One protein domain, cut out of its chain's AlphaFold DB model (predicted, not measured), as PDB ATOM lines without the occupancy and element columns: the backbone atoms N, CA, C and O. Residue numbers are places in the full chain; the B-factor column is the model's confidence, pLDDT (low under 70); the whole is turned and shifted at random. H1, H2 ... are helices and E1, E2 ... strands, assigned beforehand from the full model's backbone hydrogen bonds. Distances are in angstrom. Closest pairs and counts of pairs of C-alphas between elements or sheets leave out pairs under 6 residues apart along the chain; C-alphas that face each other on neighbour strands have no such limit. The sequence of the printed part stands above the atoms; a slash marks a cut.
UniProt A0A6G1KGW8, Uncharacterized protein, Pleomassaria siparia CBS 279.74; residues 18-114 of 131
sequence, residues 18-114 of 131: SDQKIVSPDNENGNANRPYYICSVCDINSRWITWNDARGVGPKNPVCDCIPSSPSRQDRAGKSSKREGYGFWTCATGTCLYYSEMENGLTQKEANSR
ATOM      1  N   SER A  18     140.895 170.643 161.701       95.94
ATOM      2  CA  SER A  18     140.911 169.220 162.052       95.94
ATOM      3  C   SER A  18     139.556 168.771 162.588       95.94
ATOM      4  O   SER A  18     138.717 169.597 162.945       95.94
ATOM      5  N   ASP A  19     139.355 167.464 162.737       97.19
ATOM      6  CA  ASP A  19     138.270 166.970 163.588       97.19
ATOM      7  C   ASP A  19     138.408 167.499 165.016       97.19
ATOM      8  O   ASP A  19     139.496 167.923 165.434       97.19
ATOM      9  N   GLN A  20     137.286 167.524 165.736       97.50
ATOM     10  CA  GLN A  20     137.255 168.011 167.108       97.50
ATOM     11  C   GLN A  20     138.220 167.194 167.968       97.50
ATOM     12  O   GLN A  20     138.234 165.965 167.923       97.50
ATOM     13  N   LYS A  21     139.000 167.894 168.783       98.00
ATOM     14  CA  LYS A  21     139.915 167.321 169.769       98.00
ATOM     15  C   LYS A  21     139.462 167.707 171.170       98.00
ATOM     16  O   LYS A  21     138.745 168.690 171.340       98.00
ATOM     17  N   ILE A  22     139.895 166.939 172.161       98.31
ATOM     18  CA  ILE A  22     139.692 167.226 173.581       98.31
ATOM     19  C   ILE A  22     141.061 167.506 174.196       98.31
ATOM     20  O   ILE A  22     142.016 166.777 173.934       98.31
ATOM     21  N   VAL A  23     141.174 168.586 174.966       96.94
ATOM     22  CA  VAL A  23     142.404 168.883 175.712       96.94
ATOM     23  C   VAL A  23     142.636 167.814 176.772       96.94
ATOM     24  O   VAL A  23     141.699 167.436 177.474       96.94
ATOM     25  N   SER A  24     143.893 167.379 176.904       96.81
ATOM     26  CA  SER A  24     144.315 166.390 177.903       96.81
ATOM     27  C   SER A  24     143.793 166.730 179.310       96.81
ATOM     28  O   SER A  24     143.833 167.908 179.687       96.81
ATOM     29  N   PRO A  25     143.337 165.739 180.099       95.62
ATOM     30  CA  PRO A  25     142.946 165.955 181.491       95.62
ATOM     31  C   PRO A  25     144.089 166.525 182.346       95.62
ATOM     32  O   PRO A  25     143.824 167.297 183.261       95.62
ATOM     33  N   ASP A  26     145.344 166.247 181.985       94.44
ATOM     34  CA  ASP A  26     146.539 166.711 182.704       94.44
ATOM     35  C   ASP A  26     146.970 168.139 182.308       94.44
ATOM     36  O   ASP A  26     148.099 168.563 182.549       94.44
ATOM     37  N   ASN A  27     146.106 168.906 181.634       92.06
ATOM     38  CA  ASN A  27     146.441 170.264 181.218       92.06
ATOM     39  C   ASN A  27     146.506 171.232 182.411       92.06
ATOM     40  O   ASN A  27     145.487 171.681 182.937       92.06
ATOM     41  N   GLU A  28     147.722 171.653 182.743       88.75
ATOM     42  CA  GLU A  28     148.014 172.517 183.893       88.75
ATOM     43  C   GLU A  28     147.518 173.965 183.752       88.75
ATOM     44  O   GLU A  28     147.466 174.700 184.738       88.75
ATOM     45  N   ASN A  29     147.127 174.380 182.543       88.06
ATOM     46  CA  ASN A  29     146.582 175.715 182.269       88.06
ATOM     47  C   ASN A  29     145.065 175.794 182.528       88.06
ATOM     48  O   ASN A  29     144.408 176.753 182.124       88.06
ATOM     49  N   GLY A  30     144.489 174.764 183.159       88.00
ATOM     50  CA  GLY A  30     143.072 174.701 183.506       88.00
ATOM     51  C   GLY A  30     142.145 174.626 182.298       88.00
ATOM     52  O   GLY A  30     140.976 174.999 182.405       88.00
ATOM     53  N   ASN A  31     142.646 174.151 181.155       93.50
ATOM     54  CA  ASN A  31     141.858 173.873 179.955       93.50
ATOM     55  C   ASN A  31     141.519 172.384 179.795       93.50
ATOM     56  O   ASN A  31     141.011 171.994 178.747       93.50
ATOM     57  N   ALA A  32     141.782 171.566 180.817       95.19
ATOM     58  CA  ALA A  32     141.483 170.139 180.831       95.19
ATOM     59  C   ALA A  32     140.057 169.833 180.341       95.19
ATOM     60  O   ALA A  32     139.100 170.520 180.710       95.19
ATOM     61  N   ASN A  33     139.929 168.801 179.503       96.56
ATOM     62  CA  ASN A  33     138.670 168.297 178.942       96.56
ATOM     63  C   ASN A  33     137.894 169.268 178.035       96.56
ATOM     64  O   ASN A  33     136.775 168.959 177.617       96.56
ATOM     65  N   ARG A  34     138.457 170.429 177.681       97.25
ATOM     66  CA  ARG A  34     137.789 171.367 176.772       97.25
ATOM     67  C   ARG A  34     137.852 170.881 175.320       97.25
ATOM     68  O   ARG A  34     138.937 170.514 174.854       97.25
ATOM     69  N   PRO A  35     136.733 170.904 174.573       98.06
ATOM     70  CA  PRO A  35     136.730 170.580 173.156       98.06
ATOM     71  C   PRO A  35     137.256 171.748 172.314       98.06
ATOM     72  O   PRO A  35     136.907 172.906 172.549       98.06
ATOM     73  N   TYR A  36     138.058 171.457 171.294       97.94
ATOM     74  CA  TYR A  36     138.627 172.463 170.397       97.94
ATOM     75  C   TYR A  36     138.802 171.950 168.968       97.94
ATOM     76  O   TYR A  36     138.879 170.748 168.711       97.94
ATOM     77  N   TYR A  37     138.901 172.894 168.039       98.06
ATOM     78  CA  TYR A  37     139.342 172.674 166.670       98.06
ATOM     79  C   TYR A  37     140.692 173.354 166.459       98.06
ATOM     80  O   TYR A  37     140.976 174.388 167.064       98.06
ATOM     81  N   ILE A  38     141.518 172.788 165.584       97.25
ATOM     82  CA  ILE A  38     142.847 173.314 165.275       97.25
ATOM     83  C   ILE A  38     143.115 173.245 163.772       97.25
ATOM     84  O   ILE A  38     142.677 172.313 163.099       97.25
ATOM     85  N   CYS A  39     143.819 174.230 163.222       97.62
ATOM     86  CA  CYS A  39     144.240 174.186 161.824       97.62
ATOM     87  C   CYS A  39     145.374 173.166 161.636       97.62
ATOM     88  O   CYS A  39     146.364 173.206 162.363       97.62
ATOM     89  N   SER A  40     145.260 172.274 160.652       94.69
ATOM     90  CA  SER A  40     146.295 171.279 160.333       94.69
ATOM     91  C   SER A  40     147.400 171.801 159.409       94.69
ATOM     92  O   SER A  40     148.439 171.158 159.309       94.69
ATOM     93  N   VAL A  41     147.183 172.943 158.747       95.94
ATOM     94  CA  VAL A  41     148.069 173.471 157.695       95.94
ATOM     95  C   VAL A  41     148.941 174.625 158.185       95.94
ATOM     96  O   VAL A  41     150.101 174.714 157.803       95.94
ATOM     97  N   CYS A  42     148.412 175.509 159.040       96.06
ATOM     98  CA  CYS A  42     149.202 176.614 159.581       96.06
ATOM     99  C   CYS A  42     150.411 176.111 160.382       96.06
ATOM    100  O   CYS A  42     150.339 175.085 161.080       96.06
ATOM    101  N   ASP A  43     151.487 176.901 160.319       94.31
ATOM    102  CA  ASP A  43     152.709 176.694 161.091       94.31
ATOM    103  C   ASP A  43     152.395 176.433 162.569       94.31
ATOM    104  O   ASP A  43     151.484 177.034 163.147       94.31
ATOM    105  N   ILE A  44     153.137 175.507 163.177       88.69
ATOM    106  CA  ILE A  44     152.850 175.016 164.528       88.69
ATOM    107  C   ILE A  44     152.954 176.115 165.591       88.69
ATOM    108  O   ILE A  44     152.196 176.083 166.560       88.69
ATOM    109  N   ASN A  45     153.807 177.120 165.384       86.94
ATOM    110  CA  ASN A  45     154.036 178.206 166.339       86.94
ATOM    111  C   ASN A  45     152.995 179.327 166.231       86.94
ATOM    112  O   ASN A  45     152.890 180.170 167.116       86.94
ATOM    113  N   SER A  46     152.213 179.349 165.150       85.56
ATOM    114  CA  SER A  46     151.178 180.362 164.893       85.56
ATOM    115  C   SER A  46     149.821 179.737 164.564       85.56
ATOM    116  O   SER A  46     148.938 180.359 163.961       85.56
ATOM    117  N   ARG A  47     149.652 178.476 164.972       91.62
ATOM    118  CA  ARG A  47     148.525 177.644 164.588       91.62
ATOM    119  C   ARG A  47     147.223 178.213 165.129       91.62
ATOM    120  O   ARG A  47     147.085 178.517 166.310       91.62
ATOM    121  N   TRP A  48     146.243 178.339 164.243       95.94
ATOM    122  CA  TRP A  48     144.899 178.752 164.624       95.94
ATOM    123  C   TRP A  48     144.201 177.642 165.423       95.94
ATOM    124  O   TRP A  48     144.232 176.474 165.024       95.94
ATOM    125  N   ILE A  49     143.570 178.026 166.532       95.75
ATOM    126  CA  ILE A  49     142.791 177.171 167.436       95.75
ATOM    127  C   ILE A  49     141.497 177.912 167.786       95.75
ATOM    128  O   ILE A  49     141.515 179.125 167.983       95.75
ATOM    129  N   THR A  50     140.381 177.191 167.906       96.12
ATOM    130  CA  THR A  50     139.135 177.728 168.472       96.12
ATOM    131  C   THR A  50     138.462 176.703 169.379       96.12
ATOM    132  O   THR A  50     138.433 175.512 169.060       96.12
ATOM    133  N   TRP A  51     137.914 177.144 170.513       97.38
ATOM    134  CA  TRP A  51     137.193 176.254 171.426       97.38
ATOM    135  C   TRP A  51     135.769 175.988 170.945       97.38
ATOM    136  O   TRP A  51     135.091 176.889 170.444       97.38
ATOM    137  N   ASN A  52     135.294 174.770 171.195       97.44
ATOM    138  CA  ASN A  52     133.942 174.331 170.873       97.44
ATOM    139  C   ASN A  52     132.994 174.301 172.089       97.44
ATOM    140  O   ASN A  52     131.997 173.583 172.090       97.44
ATOM    141  N   ASP A  53     133.298 175.073 173.131       97.31
ATOM    142  CA  ASP A  53     132.491 175.191 174.348       97.31
ATOM    143  C   ASP A  53     132.080 176.644 174.636       97.31
ATOM    144  O   ASP A  53     132.608 177.599 174.062       97.31
ATOM    145  N   ALA A  54     131.121 176.820 175.544       96.44
ATOM    146  CA  ALA A  54     130.649 178.140 175.958       96.44
ATOM    147  C   ALA A  54     131.520 178.793 177.050       96.44
ATOM    148  O   ALA A  54     131.202 179.892 177.508       96.44
ATOM    149  N   ARG A  55     132.612 178.151 177.496       96.56
ATOM    150  CA  ARG A  55     133.426 178.674 178.600       96.56
ATOM    151  C   ARG A  55     134.070 180.000 178.196       96.56
ATOM    152  O   ARG A  55     134.599 180.142 177.091       96.56
ATOM    153  N   GLY A  56     134.002 180.972 179.107       96.38
ATOM    154  CA  GLY A  56     134.500 182.333 178.903       96.38
ATOM    155  C   GLY A  56     133.604 183.224 178.032       96.38
ATOM    156  O   GLY A  56     133.962 184.376 177.797       96.38
ATOM    157  N   VAL A  57     132.456 182.742 177.550       96.94
ATOM    158  CA  VAL A  57     131.519 183.527 176.730       96.94
ATOM    159  C   VAL A  57     130.410 184.086 177.618       96.94
ATOM    160  O   VAL A  57     129.792 183.347 178.378       96.94
ATOM    161  N   GLY A  58     130.144 185.388 177.527       94.12
ATOM    162  CA  GLY A  58     129.116 186.042 178.332       94.12
ATOM    163  C   GLY A  58     128.588 187.331 177.701       94.12
ATOM    164  O   GLY A  58     129.245 187.908 176.836       94.12
ATOM    165  N   PRO A  59     127.411 187.814 178.136       92.50
ATOM    166  CA  PRO A  59     126.736 188.967 177.530       92.50
ATOM    167  C   PRO A  59     127.441 190.307 177.785       92.50
ATOM    168  O   PRO A  59     127.164 191.279 177.096       92.50
ATOM    169  N   LYS A  60     128.338 190.369 178.776       92.94
ATOM    170  CA  LYS A  60     129.141 191.561 179.098       92.94
ATOM    171  C   LYS A  60     130.490 191.588 178.374       92.94
ATOM    172  O   LYS A  60     131.279 192.495 178.608       92.94
ATOM    173  N   ASN A  61     130.785 190.571 177.567       95.94
ATOM    174  CA  ASN A  61     132.035 190.523 176.828       95.94
ATOM    175  C   ASN A  61     132.017 191.584 175.714       95.94
ATOM    176  O   ASN A  61     130.960 191.811 175.117       95.94
ATOM    177  N   PRO A  62     133.169 192.185 175.375       95.50
ATOM    178  CA  PRO A  62     133.279 193.005 174.179       95.50
ATOM    179  C   PRO A  62     132.931 192.176 172.935       95.50
ATOM    180  O   PRO A  62     133.097 190.948 172.909       95.50
ATOM    181  N   VAL A  63     132.431 192.840 171.899       95.62
ATOM    182  CA  VAL A  63     132.175 192.202 170.603       95.62
ATOM    183  C   VAL A  63     133.478 192.045 169.824       95.62
ATOM    184  O   VAL A  63     134.390 192.853 169.963       95.62
ATOM    185  N   CYS A  64     133.566 190.997 169.013       95.50
ATOM    186  CA  CYS A  64     134.672 190.806 168.080       95.50
ATOM    187  C   CYS A  64     134.354 191.384 166.691       95.50
ATOM    188  O   CYS A  64     133.197 191.667 166.376       95.50
ATOM    189  N   ASP A  65     135.358 191.406 165.811       93.81
ATOM    190  CA  ASP A  65     135.310 191.987 164.454       93.81
ATOM    191  C   ASP A  65     134.531 191.151 163.414       93.81
ATOM    192  O   ASP A  65     134.766 191.239 162.209       93.81
ATOM    193  N   CYS A  66     133.631 190.269 163.856       92.50
ATOM    194  CA  CYS A  66     132.793 189.494 162.939       92.50
ATOM    195  C   CYS A  66     131.704 190.371 162.309       92.50
ATOM    196  O   CYS A  66     131.289 191.372 162.885       92.50
ATOM    197  N   ILE A  67     131.192 189.949 161.152       87.81
ATOM    198  CA  ILE A  67     130.050 190.584 160.485       87.81
ATOM    199  C   ILE A  67     128.977 189.502 160.240       87.81
ATOM    200  O   ILE A  67     129.230 188.592 159.449       87.81
ATOM    201  N   PRO A  68     127.804 189.556 160.907       87.88
ATOM    202  CA  PRO A  68     127.470 190.472 162.001       87.88
ATOM    203  C   PRO A  68     128.350 190.239 163.243       87.88
ATOM    204  O   PRO A  68     128.900 189.149 163.447       87.88
ATOM    205  N   SER A  69     128.474 191.275 164.076       88.38
ATOM    206  CA  SER A  69     129.258 191.249 165.316       88.38
ATOM    207  C   SER A  69     128.876 190.056 166.186       88.38
ATOM    208  O   SER A  69     127.696 189.734 166.331       88.38
ATOM    209  N   SER A  70     129.874 189.411 166.780       90.25
ATOM    210  CA  SER A  70     129.691 188.223 167.614       90.25
ATOM    211  C   SER A  70     130.338 188.424 168.987       90.25
ATOM    212  O   SER A  70     131.269 189.224 169.107       90.25
ATOM    213  N   PRO A  71     129.881 187.718 170.038       93.06
ATOM    214  CA  PRO A  71     130.530 187.777 171.342       93.06
ATOM    215  C   PRO A  71     131.989 187.317 171.271       93.06
ATOM    216  O   PRO A  71     132.313 186.340 170.587       93.06
ATOM    217  N   SER A  72     132.867 187.978 172.023       97.12
ATOM    218  CA  SER A  72     134.197 187.446 172.315       97.12
ATOM    219  C   SER A  72     134.160 186.412 173.452       97.12
ATOM    220  O   SER A  72     133.134 186.191 174.106       97.12
ATOM    221  N   ARG A  73     135.296 185.757 173.687       97.12
ATOM    222  CA  ARG A  73     135.553 184.811 174.773       97.12
ATOM    223  C   ARG A  73     136.688 185.332 175.651       97.12
ATOM    224  O   ARG A  73     137.721 185.732 175.123       97.12
ATOM    225  N   GLN A  74     136.515 185.228 176.966       96.62
ATOM    226  CA  GLN A  74     137.592 185.327 177.950       96.62
ATOM    227  C   GLN A  74     138.460 184.082 177.904       96.62
ATOM    228  O   GLN A  74     137.962 182.965 178.067       96.62
ATOM    229  N   ASP A  75     139.756 184.287 177.764       95.00
ATOM    230  CA  ASP A  75     140.767 183.264 177.969       95.00
ATOM    231  C   ASP A  75     141.847 183.790 178.930       95.00
ATOM    232  O   ASP A  75     141.817 184.957 179.342       95.00
ATOM    233  N   ARG A  76     142.763 182.917 179.350       93.81
ATOM    234  CA  ARG A  76     143.793 183.227 180.349       93.81
ATOM    235  C   ARG A  76     145.170 182.858 179.823       93.81
ATOM    236  O   ARG A  76     145.362 181.784 179.257       93.81
ATOM    237  N   ALA A  77     146.138 183.741 180.033       91.75
ATOM    238  CA  ALA A  77     147.529 183.432 179.749       91.75
ATOM    239  C   ALA A  77     148.000 182.263 180.633       91.75
ATOM    240  O   ALA A  77     147.787 182.270 181.846       91.75
ATOM    241  N   GLY A  78     148.619 181.260 180.004       87.88
ATOM    242  CA  GLY A  78     149.112 180.064 180.690       87.88
ATOM    243  C   GLY A  78     150.254 180.353 181.667       87.88
ATOM    244  O   GLY A  78     150.861 181.423 181.627       87.88
ATOM    245  N   LYS A  79     150.572 179.365 182.510       86.44
ATOM    246  CA  LYS A  79     151.529 179.488 183.628       86.44
ATOM    247  C   LYS A  79     152.946 179.870 183.200       86.44
ATOM    248  O   LYS A  79     153.645 180.591 183.892       86.44
ATOM    249  N   SER A  80     153.366 179.449 182.009       87.19
ATOM    250  CA  SER A  80     154.680 179.798 181.454       87.19
ATOM    251  C   SER A  80     154.740 181.194 180.816       87.19
ATOM    252  O   SER A  80     155.777 181.587 180.281       87.19
ATOM    253  N   SER A  81     153.630 181.939 180.796       88.00
ATOM    254  CA  SER A  81     153.578 183.282 180.221       88.00
ATOM    255  C   SER A  81     154.110 184.321 181.204       88.00
ATOM    256  O   SER A  81     153.767 184.310 182.381       88.00
ATOM    257  N   LYS A  82     154.810 185.343 180.696       89.81
ATOM    258  CA  LYS A  82     155.142 186.557 181.471       89.81
ATOM    259  C   LYS A  82     153.902 187.312 181.978       89.81
ATOM    260  O   LYS A  82     154.028 188.245 182.763       89.81
ATOM    261  N   ARG A  83     152.716 186.950 181.481       87.81
ATOM    262  CA  ARG A  83     151.415 187.524 181.834       87.81
ATOM    263  C   ARG A  83     150.527 186.517 182.571       87.81
ATOM    264  O   ARG A  83     149.310 186.617 182.464       87.81
ATOM    265  N   GLU A  84     151.114 185.540 183.263       87.62
ATOM    266  CA  GLU A  84     150.379 184.529 184.030       87.62
ATOM    267  C   GLU A  84     149.220 185.147 184.835       87.62
ATOM    268  O   GLU A  84     149.347 186.192 185.474       87.62
ATOM    269  N   GLY A  85     148.049 184.514 184.745       84.75
ATOM    270  CA  GLY A  85     146.839 184.945 185.443       84.75
ATOM    271  C   GLY A  85     146.076 186.100 184.782       84.75
ATOM    272  O   GLY A  85     144.874 186.230 185.030       84.75
ATOM    273  N   TYR A  86     146.706 186.896 183.911       92.88
ATOM    274  CA  TYR A  86     146.004 187.911 183.124       92.88
ATOM    275  C   TYR A  86     145.205 187.296 181.978       92.88
ATOM    276  O   TYR A  86     145.500 186.214 181.459       92.88
ATOM    277  N   GLY A  87     144.157 188.014 181.596       94.69
ATOM    278  CA  GLY A  87     143.230 187.613 180.564       94.69
ATOM    279  C   GLY A  87     143.557 188.170 179.192       94.69
ATOM    280  O   GLY A  87     144.301 189.145 179.038       94.69
ATOM    281  N   PHE A  88     142.952 187.539 178.193       95.81
ATOM    282  CA  PHE A  88     142.816 188.085 176.850       95.81
ATOM    283  C   PHE A  88     141.460 187.691 176.239       95.81
ATOM    284  O   PHE A  88     140.875 186.659 176.579       95.81
ATOM    285  N   TRP A  89     140.926 188.548 175.377       97.25
ATOM    286  CA  TRP A  89     139.707 188.319 174.617       97.25
ATOM    287  C   TRP A  89     140.059 187.725 173.263       97.25
ATOM    288  O   TRP A  89     141.009 188.167 172.623       97.25
ATOM    289  N   THR A  90     139.268 186.764 172.800       96.88
ATOM    290  CA  THR A  90     139.344 186.241 171.427       96.88
ATOM    291  C   THR A  90     137.961 186.137 170.806       96.88
ATOM    292  O   THR A  90     136.956 186.118 171.515       96.88
ATOM    293  N   CYS A  91     137.868 186.055 169.479       96.62
ATOM    294  CA  CYS A  91     136.608 185.700 168.822       96.62
ATOM    295  C   CYS A  91     136.093 184.356 169.364       96.62
ATOM    296  O   CYS A  91     136.786 183.344 169.251       96.62
ATOM    297  N   ALA A  92     134.876 184.311 169.920       96.56
ATOM    298  CA  ALA A  92     134.384 183.085 170.549       96.56
ATOM    299  C   ALA A  92     134.293 181.920 169.549       96.56
ATOM    300  O   ALA A  92     134.594 180.777 169.895       96.56
ATOM    301  N   THR A  93     133.896 182.200 168.307       94.75
ATOM    302  CA  THR A  93     133.747 181.192 167.249       94.75
ATOM    303  C   THR A  93     135.040 180.930 166.477       94.75
ATOM    304  O   THR A  93     135.123 179.945 165.747       94.75
ATOM    305  N   GLY A  94     136.063 181.778 166.633       94.94
ATOM    306  CA  GLY A  94     137.302 181.729 165.851       94.94
ATOM    307  C   GLY A  94     137.154 182.199 164.398       94.94
ATOM    308  O   GLY A  94     138.067 181.987 163.603       94.94
ATOM    309  N   THR A  95     136.024 182.823 164.042       94.44
ATOM    310  CA  THR A  95     135.714 183.269 162.671       94.44
ATOM    311  C   THR A  95     136.568 184.460 162.226       94.44
ATOM    312  O   THR A  95     136.921 184.544 161.056       94.44
ATOM    313  N   CYS A  96     136.928 185.362 163.141       94.75
ATOM    314  CA  CYS A  96     137.870 186.453 162.881       94.75
ATOM    315  C   CYS A  96     139.126 186.322 163.757       94.75
ATOM    316  O   CYS A  96     139.247 185.401 164.566       94.75
ATOM    317  N   LEU A  97     140.076 187.242 163.570       93.94
ATOM    318  CA  LEU A  97     141.353 187.284 164.290       93.94
ATOM    319  C   LEU A  97     141.342 188.245 165.489       93.94
ATOM    320  O   LEU A  97     142.408 188.595 165.989       93.94
ATOM    321  N   TYR A  98     140.156 188.661 165.941       96.12
ATOM    322  CA  TYR A  98     140.007 189.558 167.083       96.12
ATOM    323  C   TYR A  98     140.780 189.043 168.301       96.12
ATOM    324  O   TYR A  98     140.597 187.894 168.728       96.12
ATOM    325  N   TYR A  99     141.616 189.922 168.850       95.62
ATOM    326  CA  TYR A  99     142.417 189.703 170.044       95.62
ATOM    327  C   TYR A  99     142.547 191.015 170.817       95.62
ATOM    328  O   TYR A  99     142.891 192.051 170.242       95.62
ATOM    329  N   SER A 100     142.316 190.969 172.125       95.94
ATOM    330  CA  SER A 100     142.510 192.121 173.003       95.94
ATOM    331  C   SER A 100     143.018 191.687 174.368       95.94
ATOM    332  O   SER A 100     142.557 190.707 174.941       95.94
ATOM    333  N   GLU A 101     143.956 192.446 174.916       94.75
ATOM    334  CA  GLU A 101     144.456 192.264 176.281       94.75
ATOM    335  C   GLU A 101     143.830 193.257 177.267       94.75
ATOM    336  O   GLU A 101     144.112 193.198 178.465       94.75
ATOM    337  N   MET A 102     142.992 194.165 176.761       94.69
ATOM    338  CA  MET A 102     142.420 195.277 177.509       94.69
ATOM    339  C   MET A 102     141.059 194.901 178.076       94.69
ATOM    340  O   MET A 102     140.274 194.224 177.420       94.69
ATOM    341  N   GLU A 103     140.741 195.357 179.283       94.38
ATOM    342  CA  GLU A 103     139.458 195.081 179.948       94.38
ATOM    343  C   GLU A 103     138.252 195.538 179.129       94.38
ATOM    344  O   GLU A 103     137.244 194.837 179.076       94.38
ATOM    345  N   ASN A 104     138.379 196.662 178.429       93.56
ATOM    346  CA  ASN A 104     137.343 197.193 177.543       93.56
ATOM    347  C   ASN A 104     137.266 196.510 176.164       93.56
ATOM    348  O   ASN A 104     136.414 196.873 175.357       93.56
ATOM    349  N   GLY A 105     138.137 195.541 175.873       95.19
ATOM    350  CA  GLY A 105     138.154 194.831 174.595       95.19
ATOM    351  C   GLY A 105     138.786 195.592 173.433       95.19
ATOM    352  O   GLY A 105     138.736 195.101 172.307       95.19
ATOM    353  N   LEU A 106     139.400 196.753 173.667       94.31
ATOM    354  CA  LEU A 106     140.139 197.449 172.617       94.31
ATOM    355  C   LEU A 106     141.350 196.629 172.180       94.31
ATOM    356  O   LEU A 106     142.083 196.077 173.008       94.31
ATOM    357  N   THR A 107     141.603 196.571 170.878       91.81
ATOM    358  CA  THR A 107     142.876 196.062 170.366       91.81
ATOM    359  C   THR A 107     144.023 196.926 170.890       91.81
ATOM    360  O   THR A 107     143.843 198.099 171.223       91.81
ATOM    361  N   GLN A 108     145.244 196.386 170.917       88.88
ATOM    362  CA  GLN A 108     146.410 197.162 171.356       88.88
ATOM    363  C   GLN A 108     146.575 198.462 170.550       88.88
ATOM    364  O   GLN A 108     146.934 199.499 171.101       88.88
ATOM    365  N   LYS A 109     146.275 198.420 169.245       90.75
ATOM    366  CA  LYS A 109     146.335 199.590 168.364       90.75
ATOM    367  C   LYS A 109     145.349 200.679 168.797       90.75
ATOM    368  O   LYS A 109     145.723 201.846 168.829       90.75
ATOM    369  N   GLU A 110     144.115 200.308 169.129       91.94
ATOM    370  CA  GLU A 110     143.082 201.249 169.582       91.94
ATOM    371  C   GLU A 110     143.351 201.780 170.989       91.94
ATOM    372  O   GLU A 110     143.101 202.951 171.262       91.94
ATOM    373  N   ALA A 111     143.886 200.940 171.878       90.69
ATOM    374  CA  ALA A 111     144.297 201.366 173.210       90.69
ATOM    375  C   ALA A 111     145.451 202.379 173.138       90.69
ATOM    376  O   ALA A 111     145.435 203.379 173.847       90.69
ATOM    377  N   ASN A 112     146.413 202.176 172.231       90.19
ATOM    378  CA  ASN A 112     147.518 203.115 172.021       90.19
ATOM    379  C   ASN A 112     147.051 204.466 171.458       90.19
ATOM    380  O   ASN A 112     147.671 205.485 171.747       90.19
ATOM    381  N   SER A 113     145.991 204.488 170.642       92.25
ATOM    382  CA  SER A 113     145.459 205.739 170.092       92.25
ATOM    383  C   SER A 113     144.527 206.480 171.051       92.25
ATOM    384  O   SER A 113     144.310 207.675 170.861       92.25
ATOM    385  N   ARG A 114     143.973 205.793 172.058       88.25
ATOM    386  CA  ARG A 114     143.046 206.347 173.061       88.25
ATOM    387  C   ARG A 114     143.329 205.778 174.463       88.25
ATOM    388  O   ARG A 114     142.513 205.022 175.006       88.25
TER     389      ARG A 114
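AT A GLANCE: This is residues 18 to 114 of the 131 residues of an uncharacterized protein of Pleomassaria siparia CBS 279.74 (UniProt A0A6G1KGW8). The model has little regular structure: two small strand hairpins among long loops, E3 and E4 near the middle, E1 and E2 toward one end, with the short helix H1 at the other end. The 97 printed residues hold E1, E2, E3, E4 and H1 in chain order, a mixed class with only 25 residues in named elements. Both two-stranded sheets are antiparallel. The whole is compact, with a radius of gyration of the C-alphas of 13.8 A and spans of 40 by 31 by 29 A.

HOW THE PARTS SIT: E3, residues 70 to 76, and E4, residues 87 to 91, form an antiparallel hairpin at 148 degrees; N 73 and O 90, 2.8 A apart, are within hydrogen-bond range. E1, residues 35 to 38, and E2, residues 49 to 51, form another at 159 degrees, with N 37 and O 50 at 2.8 A. E2 and E3 are apart. H1, residues 108 to 113, is apart from E3; its O i to N i+4 pairs are within range.

IN THESE COORDINATES: E3 measures 19.6 A, E4 13.6 A, E1 10.3 A, H1 8.7 A and E2 6.9 A, first to last C-alpha. E1 begins at C-alpha 35 (136.730, 170.580, 173.156); H1 ends at C-alpha 113 (145.459, 205.739, 170.092).

THE WHOLE: The farthest C-alphas, Pro 25 and Ser 113, are 41.5 A apart. The printed part has no cut. Links E2 to E3 and E4 to H1 are long. No printed residue is under 70 in pLDDT.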